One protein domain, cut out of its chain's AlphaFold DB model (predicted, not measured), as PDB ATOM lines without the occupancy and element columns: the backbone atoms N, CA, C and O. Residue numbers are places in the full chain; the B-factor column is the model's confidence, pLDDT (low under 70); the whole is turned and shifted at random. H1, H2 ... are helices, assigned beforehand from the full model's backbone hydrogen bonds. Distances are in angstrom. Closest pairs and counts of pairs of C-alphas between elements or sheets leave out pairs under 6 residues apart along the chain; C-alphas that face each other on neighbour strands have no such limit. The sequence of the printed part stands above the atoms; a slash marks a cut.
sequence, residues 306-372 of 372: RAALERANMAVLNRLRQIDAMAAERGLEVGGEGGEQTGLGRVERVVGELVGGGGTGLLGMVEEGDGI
ATOM      1  N   ARG A 306     142.922 154.152 106.966       84.19
ATOM      2  CA  ARG A 306     143.750 155.329 107.274       84.19
ATOM      3  C   ARG A 306     143.290 156.101 108.511       84.19
ATOM      4  O   ARG A 306     144.096 156.365 109.396       84.19
ATOM      5  N   ALA A 307     141.999 156.399 108.637       85.12
ATOM      6  CA  ALA A 307     141.451 157.085 109.808       85.12
ATOM      7  C   ALA A 307     141.569 156.227 111.084       85.12
ATOM      8  O   ALA A 307     141.703 156.743 112.196       85.12
ATOM      9  N   ALA A 308     141.521 154.896 110.956       86.12
ATOM     10  CA  ALA A 308     141.832 153.994 112.065       86.12
ATOM     11  C   ALA A 308     143.318 154.070 112.460       86.12
ATOM     12  O   ALA A 308     143.629 154.162 113.651       86.12
ATOM     13  N   LEU A 309     144.219 154.097 111.473       87.69
ATOM     14  CA  LEU A 309     145.658 154.242 111.680       87.69
ATOM     15  C   LEU A 309     146.005 155.590 112.335       87.69
ATOM     16  O   LEU A 309     146.747 155.616 113.315       87.69
ATOM     17  N   GLU A 310     145.430 156.696 111.868       89.62
ATOM     18  CA  GLU A 310     145.607 158.035 112.447       89.62
ATOM     19  C   GLU A 310     145.137 158.091 113.905       89.62
ATOM     20  O   GLU A 310     145.876 158.546 114.781       89.62
ATOM     21  N   ARG A 311     143.949 157.546 114.210       89.19
ATOM     22  CA  ARG A 311     143.441 157.471 115.591       89.19
ATOM     23  C   ARG A 311     144.360 156.664 116.504       89.19
ATOM     24  O   ARG A 311     144.594 157.074 117.641       89.19
ATOM     25  N   ALA A 312     144.887 155.537 116.025       89.69
ATOM     26  CA  ALA A 312     145.818 154.716 116.795       89.69
ATOM     27  C   ALA A 312     147.134 155.461 117.076       89.69
ATOM     28  O   ALA A 312     147.594 155.491 118.218       89.69
ATOM     29  N   ASN A 313     147.699 156.119 116.061       91.94
ATOM     30  CA  ASN A 313     148.916 156.924 116.182       91.94
ATOM     31  C   ASN A 313     148.739 158.094 117.163       91.94
ATOM     32  O   ASN A 313     149.552 158.273 118.072       91.94
ATOM     33  N   MET A 314     147.626 158.824 117.061       91.81
ATOM     34  CA  MET A 314     147.277 159.906 117.987       91.81
ATOM     35  C   MET A 314     147.075 159.411 119.422       91.81
ATOM     36  O   MET A 314     147.502 160.069 120.371       91.81
ATOM     37  N   ALA A 315     146.462 158.238 119.611       92.25
ATOM     38  CA  ALA A 315     146.291 157.647 120.937       92.25
ATOM     39  C   ALA A 315     147.637 157.296 121.594       92.25
ATOM     40  O   ALA A 315     147.818 157.538 122.792       92.25
ATOM     41  N   VAL A 316     148.594 156.766 120.824       89.69
ATOM     42  CA  VAL A 316     149.952 156.482 121.318       89.69
ATOM     43  C   VAL A 316     150.688 157.775 121.660       89.69
ATOM     44  O   VAL A 316     151.262 157.868 122.747       89.69
ATOM     45  N   LEU A 317     150.621 158.784 120.788       92.12
ATOM     46  CA  LEU A 317     151.245 160.083 121.029       92.12
ATOM     47  C   LEU A 317     150.710 160.746 122.308       92.12
ATOM     48  O   LEU A 317     151.486 161.151 123.171       92.12
ATOM     49  N   ASN A 318     149.386 160.791 122.479       92.81
ATOM     50  CA  ASN A 318     148.758 161.360 123.674       92.81
ATOM     51  C   ASN A 318     149.190 160.631 124.953       92.81
ATOM     52  O   ASN A 318     149.440 161.260 125.981       92.81
ATOM     53  N   ARG A 319     149.329 159.302 124.891       89.62
ATOM     54  CA  ARG A 319     149.807 158.507 126.025       89.62
ATOM     55  C   ARG A 319     151.267 158.805 126.364       89.62
ATOM     56  O   ARG A 319     151.601 158.861 127.544       89.62
ATOM     57  N   LEU A 320     152.129 158.992 125.364       88.62
ATOM     58  CA  LEU A 320     153.532 159.351 125.587       88.62
ATOM     59  C   LEU A 320     153.667 160.745 126.207       88.62
ATOM     60  O   LEU A 320     154.383 160.880 127.194       88.62
ATOM     61  N   ARG A 321     152.897 161.733 125.730       91.94
ATOM     62  CA  ARG A 321     152.814 163.066 126.355       91.94
ATOM     63  C   ARG A 321     152.387 162.993 127.822       91.94
ATOM     64  O   ARG A 321     152.949 163.678 128.668       91.94
ATOM     65  N   GLN A 322     151.422 162.130 128.143       91.56
ATOM     66  CA  GLN A 322     150.975 161.940 129.523       91.56
ATOM     67  C   GLN A 322     152.057 161.300 130.410       91.56
ATOM     68  O   GLN A 322     152.194 161.671 131.572       91.56
ATOM     69  N   ILE A 323     152.813 160.329 129.886       87.25
ATOM     70  CA  ILE A 323     153.925 159.696 130.615       87.25
ATOM     71  C   ILE A 323     155.031 160.712 130.890       87.25
ATOM     72  O   ILE A 323     155.527 160.755 132.014       87.25
ATOM     73  N   ASP A 324     155.378 161.520 129.890       85.31
ATOM     74  CA  ASP A 324     156.395 162.561 130.004       85.31
ATOM     75  C   ASP A 324     156.001 163.614 131.052       85.31
ATOM     76  O   ASP A 324     156.750 163.864 131.995       85.31
ATOM     77  N   ALA A 325     154.753 164.097 131.004       88.06
ATOM     78  CA  ALA A 325     154.207 165.005 132.013       88.06
ATOM     79  C   ALA A 325     154.250 164.408 133.435       88.06
ATOM     80  O   ALA A 325     154.721 165.054 134.369       88.06
ATOM     81  N   MET A 326     153.826 163.148 133.611       87.69
ATOM     82  CA  MET A 326     153.871 162.467 134.916       87.69
ATOM     83  C   MET A 326     155.297 162.224 135.427       87.69
ATOM     84  O   MET A 326     155.504 162.082 136.636       87.69
ATOM     85  N   ALA A 327     156.276 162.094 134.535       85.06
ATOM     86  CA  ALA A 327     157.665 161.912 134.921       85.06
ATOM     87  C   ALA A 327     158.325 163.240 135.305       85.06
ATOM     88  O   ALA A 327     158.986 163.301 136.346       85.06
ATOM     89  N   ALA A 328     158.035 164.308 134.556       84.94
ATOM     90  CA  ALA A 328     158.433 165.671 134.888       84.94
ATOM     91  C   ALA A 328     157.906 166.092 136.274       84.94
ATOM     92  O   ALA A 328     158.675 166.582 137.099       84.94
ATOM     93  N   GLU A 329     156.640 165.792 136.595       88.62
ATOM     94  CA  GLU A 329     156.059 166.020 137.933       88.62
ATOM     95  C   GLU A 329     156.814 165.299 139.066       88.62
ATOM     96  O   GLU A 329     156.770 165.721 140.222       88.62
ATOM     97  N   ARG A 330     157.514 164.202 138.758       88.19
ATOM     98  CA  ARG A 330     158.292 163.407 139.721       88.19
ATOM     99  C   ARG A 330     159.780 163.754 139.736       88.19
ATOM    100  O   ARG A 330     160.536 163.066 140.423       88.19
ATOM    101  N   GLY A 331     160.202 164.775 138.990       84.69
ATOM    102  CA  GLY A 331     161.614 165.136 138.842       84.69
ATOM    103  C   GLY A 331     162.446 164.054 138.144       84.69
ATOM    104  O   GLY A 331     163.649 163.964 138.374       84.69
ATOM    105  N   LEU A 332     161.808 163.197 137.343       75.88
ATOM    106  CA  LEU A 332     162.466 162.182 136.527       75.88
ATOM    107  C   LEU A 332     162.487 162.674 135.078       75.88
ATOM    108  O   LEU A 332     161.440 162.743 134.440       75.88
ATOM    109  N   GLU A 333     163.667 162.987 134.548       71.12
ATOM    110  CA  GLU A 333     163.831 163.285 133.121       71.12
ATOM    111  C   GLU A 333     163.707 161.991 132.301       71.12
ATOM    112  O   GLU A 333     164.491 161.051 132.464       71.12
ATOM    113  N   VAL A 334     162.703 161.916 131.421       64.19
ATOM    114  CA  VAL A 334     162.476 160.766 130.531       64.19
ATOM    115  C   VAL A 334     162.903 161.144 129.120       64.19
ATOM    116  O   VAL A 334     162.101 161.474 128.259       64.19
ATOM    117  N   GLY A 335     164.208 161.071 128.878       58.84
ATOM    118  CA  GLY A 335     164.803 161.373 127.579       58.84
ATOM    119  C   GLY A 335     166.054 162.211 127.770       58.84
ATOM    120  O   GLY A 335     165.965 163.370 128.152       58.84
ATOM    121  N   GLY A 336     167.218 161.601 127.552       60.47
ATOM    122  CA  GLY A 336     168.482 162.329 127.566       60.47
ATOM    123  C   GLY A 336     168.533 163.378 126.453       60.47
ATOM    124  O   GLY A 336     167.934 163.172 125.400       60.47
ATOM    125  N   GLU A 337     169.259 164.460 126.743       56.06
ATOM    126  CA  GLU A 337     169.566 165.615 125.886       56.06
ATOM    127  C   GLU A 337     168.331 166.248 125.219       56.06
ATOM    128  O   GLU A 337     167.854 165.836 124.163       56.06
ATOM    129  N   GLY A 338     167.791 167.279 125.879       52.00
ATOM    130  CA  GLY A 338     166.617 168.018 125.427       52.00
ATOM    131  C   GLY A 338     166.724 168.503 123.976       52.00
ATOM    132  O   GLY A 338     167.733 169.072 123.566       52.00
ATOM    133  N   GLY A 339     165.652 168.292 123.209       64.69
ATOM    134  CA  GLY A 339     165.525 168.754 121.827       64.69
ATOM    135  C   GLY A 339     164.719 167.810 120.931       64.69
ATOM    136  O   GLY A 339     164.068 166.864 121.387       64.69
ATOM    137  N   GLU A 340     164.798 168.046 119.619       58.47
ATOM    138  CA  GLU A 340     164.133 167.251 118.568       58.47
ATOM    139  C   GLU A 340     164.637 165.795 118.462       58.47
ATOM    140  O   GLU A 340     164.073 164.988 117.716       58.47
ATOM    141  N   GLN A 341     165.689 165.441 119.208       62.62
ATOM    142  CA  GLN A 341     166.254 164.089 119.271       62.62
ATOM    143  C   GLN A 341     165.610 163.202 120.349       62.62
ATOM    144  O   GLN A 341     165.895 162.001 120.421       62.62
ATOM    145  N   THR A 342     164.706 163.753 121.163       76.88
ATOM    146  CA  THR A 342     163.983 162.971 122.172       76.88
ATOM    147  C   THR A 342     163.082 161.911 121.528       76.88
ATOM    148  O   THR A 342     162.595 162.041 120.400       76.88
ATOM    149  N   GLY A 343     162.829 160.823 122.264       80.62
ATOM    150  CA  GLY A 343     161.918 159.765 121.814       80.62
ATOM    151  C   GLY A 343     160.511 160.285 121.502       80.62
ATOM    152  O   GLY A 343     159.915 159.840 120.525       80.62
ATOM    153  N   LEU A 344     160.017 161.253 122.282       86.12
ATOM    154  CA  LEU A 344     158.722 161.897 122.063       86.12
ATOM    155  C   LEU A 344     158.720 162.758 120.793       86.12
ATOM    156  O   LEU A 344     157.815 162.603 119.977       86.12
ATOM    157  N   GLY A 345     159.754 163.582 120.582       85.94
ATOM    158  CA  GLY A 345     159.860 164.437 119.394       85.94
ATOM    159  C   GLY A 345     159.870 163.646 118.081       85.94
ATOM    160  O   GLY A 345     159.226 164.038 117.108       85.94
ATOM    161  N   ARG A 346     160.515 162.470 118.059       85.31
ATOM    162  CA  ARG A 346     160.466 161.564 116.896       85.31
ATOM    163  C   ARG A 346     159.060 161.034 116.621       85.31
ATOM    164  O   ARG A 346     158.643 160.990 115.468       85.31
ATOM    165  N   VAL A 347     158.326 160.657 117.668       88.75
ATOM    166  CA  VAL A 347     156.938 160.196 117.530       88.75
ATOM    167  C   VAL A 347     156.036 161.330 117.046       88.75
ATOM    168  O   VAL A 347     155.221 161.112 116.157       88.75
ATOM    169  N   GLU A 348     156.195 162.546 117.571       90.25
ATOM    170  CA  GLU A 348     155.423 163.717 117.135       90.25
ATOM    171  C   GLU A 348     155.607 164.024 115.650       90.25
ATOM    172  O   GLU A 348     154.614 164.229 114.950       90.25
ATOM    173  N   ARG A 349     156.851 163.987 115.158       88.81
ATOM    174  CA  ARG A 349     157.167 164.205 113.741       88.81
ATOM    175  C   ARG A 349     156.466 163.188 112.847       88.81
ATOM    176  O   ARG A 349     155.738 163.562 111.938       88.81
ATOM    177  N   VAL A 350     156.625 161.907 113.165       89.88
ATOM    178  CA  VAL A 350     156.106 160.796 112.359       89.88
ATOM    179  C   VAL A 350     154.575 160.749 112.359       89.88
ATOM    180  O   VAL A 350     153.946 160.440 111.346       89.88
ATOM    181  N   VAL A 351     153.942 161.068 113.492       91.31
ATOM    182  CA  VAL A 351     152.480 161.203 113.556       91.31
ATOM    183  C   VAL A 351     152.016 162.431 112.766       91.31
ATOM    184  O   VAL A 351     150.997 162.356 112.082       91.31
ATOM    185  N   GLY A 352     152.769 163.535 112.811       89.31
ATOM    186  CA  GLY A 352     152.507 164.737 112.019       89.31
ATOM    187  C   GLY A 352     152.589 164.495 110.511       89.31
ATOM    188  O   GLY A 352     151.710 164.943 109.779       89.31
ATOM    189  N   GLU A 353     153.584 163.735 110.051       89.19
ATOM    190  CA  GLU A 353     153.723 163.338 108.646       89.19
ATOM    191  C   GLU A 353     152.499 162.550 108.166       89.19
ATOM    192  O   GLU A 353     151.915 162.908 107.139       89.19
ATOM    193  N   LEU A 354     152.049 161.556 108.951       88.62
ATOM    194  CA  LEU A 354     150.886 160.726 108.611       88.62
ATOM    195  C   LEU A 354     149.625 161.577 108.392       88.62
ATOM    196  O   LEU A 354     148.911 161.389 107.400       88.62
ATOM    197  N   VAL A 355     149.384 162.530 109.300       86.56
ATOM    198  CA  VAL A 355     148.269 163.490 109.224       86.56
ATOM    199  C   VAL A 355     148.437 164.440 108.034       86.56
ATOM    200  O   VAL A 355     147.460 164.789 107.377       86.56
ATOM    201  N   GLY A 356     149.676 164.824 107.713       84.81
ATOM    202  CA  GLY A 356     150.032 165.652 106.560       84.81
ATOM    203  C   GLY A 356     149.927 164.947 105.206       84.81
ATOM    204  O   GLY A 356     150.250 165.545 104.182       84.81
ATOM    205  N   GLY A 357     149.484 163.689 105.173       79.50
ATOM    206  CA  GLY A 357     149.335 162.937 103.933       79.50
ATOM    207  C   GLY A 357     150.496 161.988 103.626       79.50
ATOM    208  O   GLY A 357     150.327 161.127 102.762       79.50
ATOM    209  N   GLY A 358     151.634 162.111 104.322       74.31
ATOM    210  CA  GLY A 358     152.891 161.416 104.026       74.31
ATOM    211  C   GLY A 358     153.291 160.366 105.069       74.31
ATOM    212  O   GLY A 358     153.053 160.517 106.255       74.31
ATOM    213  N   GLY A 359     153.932 159.278 104.644       81.75
ATOM    214  CA  GLY A 359     154.484 158.276 105.566       81.75
ATOM    215  C   GLY A 359     153.474 157.262 106.125       81.75
ATOM    216  O   GLY A 359     152.292 157.248 105.789       81.75
ATOM    217  N   THR A 360     153.974 156.347 106.962       84.69
ATOM    218  CA  THR A 360     153.220 155.191 107.501       84.69
ATOM    219  C   THR A 360     152.935 155.309 109.005       84.69
ATOM    220  O   THR A 360     152.486 154.355 109.648       84.69
ATOM    221  N   GLY A 361     153.182 156.491 109.582       87.25
ATOM    222  CA  GLY A 361     153.099 156.731 111.019       87.25
ATOM    223  C   GLY A 361     154.128 155.911 111.801       87.25
ATOM    224  O   GLY A 361     155.179 155.535 111.283       87.25
ATOM    225  N   LEU A 362     153.821 155.600 113.062       86.75
ATOM    226  CA  LEU A 362     154.713 154.899 113.997       86.75
ATOM    227  C   LEU A 362     155.238 153.548 113.486       86.75
ATOM    228  O   LEU A 362     156.276 153.082 113.951       86.75
ATOM    229  N   LEU A 363     154.542 152.913 112.537       83.12
ATOM    230  CA  LEU A 363     154.992 151.672 111.902       83.12
ATOM    231  C   LEU A 363     156.244 151.885 111.032       83.12
ATOM    232  O   LEU A 363     157.016 150.947 110.849       83.12
ATOM    233  N   GLY A 364     156.469 153.097 110.519       79.75
ATOM    234  CA  GLY A 364     157.647 153.481 109.735       79.75
ATOM    235  C   GLY A 364     158.921 153.659 110.562       79.75
ATOM    236  O   GLY A 364     160.009 153.372 110.077       79.75
ATOM    237  N   MET A 365     158.793 154.023 111.843       78.81
ATOM    238  CA  MET A 365     159.939 154.370 112.702       78.81
ATOM    239  C   MET A 365     160.949 153.243 112.917       78.81
ATOM    240  O   MET A 365     162.092 153.507 113.277       78.81
ATOM    241  N   VAL A 366     160.523 151.989 112.775       67.56
ATOM    242  CA  VAL A 366     161.383 150.822 113.019       67.56
ATOM    243  C   VAL A 366     162.431 150.656 111.912       67.56
ATOM    244  O   VAL A 366     163.480 150.083 112.167       67.56
ATOM    245  N   GLU A 367     162.174 151.176 110.710       64.94
ATOM    246  CA  GLU A 367     163.048 151.012 109.537       64.94
ATOM    247  C   GLU A 367     164.046 152.165 109.373       64.94
ATOM    248  O   GLU A 367     165.153 151.954 108.891       64.94
ATOM    249  N   GLU A 368     163.709 153.373 109.831       58.50
ATOM    250  CA  GLU A 368     164.597 154.546 109.740       58.50
ATOM    251  C   GLU A 368     165.760 154.520 110.750       58.50
ATOM    252  O   GLU A 368     166.645 155.373 110.710       58.50
ATOM    253  N   GLY A 369     165.781 153.538 111.658       53.34
ATOM    254  CA  GLY A 369     166.838 153.369 112.657       53.34
ATOM    255  C   GLY A 369     168.161 152.805 112.123       53.34
ATOM    256  O   GLY A 369     169.161 152.922 112.823       53.34
ATOM    257  N   ASP A 370     168.181 152.240 110.911       41.41
ATOM    258  CA  ASP A 370     169.366 151.598 110.301       41.41
ATOM    259  C   ASP A 370     170.186 152.549 109.396       41.41
ATOM    260  O   ASP A 370     171.087 152.117 108.677       41.41
ATOM    261  N   GLY A 371     169.879 153.852 109.410       38.28
ATOM    262  CA  GLY A 371     170.495 154.868 108.547       38.28
ATOM    263  C   GLY A 371     171.541 155.787 109.194       38.28
ATOM    264  O   GLY A 371     171.786 156.859 108.639       38.28
ATOM    265  N   ILE A 372     172.127 155.428 110.345       31.47
ATOM    266  CA  ILE A 372     173.227 156.185 110.989       31.47
ATOM    267  C   ILE A 372     174.403 155.267 111.300       31.47
ATOM    268  O   ILE A 372     174.180 154.245 111.986       31.47
TER     269      ILE A 372
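Overview. This is residues 306 to 372 of the 372 residues of an uncharacterized protein of Dentipellis sp. KUC8613 (UniProt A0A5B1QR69). A helical hairpin: the long H1 runs along one side, and the shorter H2 folds back beside it after a long loop, residues 329 to 342. Past H2 the chain ends in a tail, of which residues 366 to 372 stick out. The printed part has 67 residues with two named helices, H1 then H2, and no named strand: all helix. It is flat, 37 by 30 by 16 A, and only just compact, close to loose, with a radius of gyration of the C-alphas of 12.9 A.

Along the chain. Find C-alpha 306 at (143.750, 155.329, 107.274); from there H1, residues 306 to 328, runs 32.9 A. H2, residues 343 to 355, runs 18.9 A to C-alpha 355 at (148.269, 163.490, 109.224).

Arrangement. Look at Asn 313 and Val 351: H1 and H2 touch there, their closest C-alphas 6.2 A apart. This helical hairpin has a shallow tilt of 24 degrees, opposite ways. In both helices every O i to N i+4 pair is within hydrogen-bond range.

Size, cuts and confidence. The C-alphas of Arg 306 and Gly 331 are farthest apart, 37.6 A. The printed part has no cut, and the link from H1 to H2 is long. Look for pLDDT under 70 at residues 334 to 341 and 366 to 372.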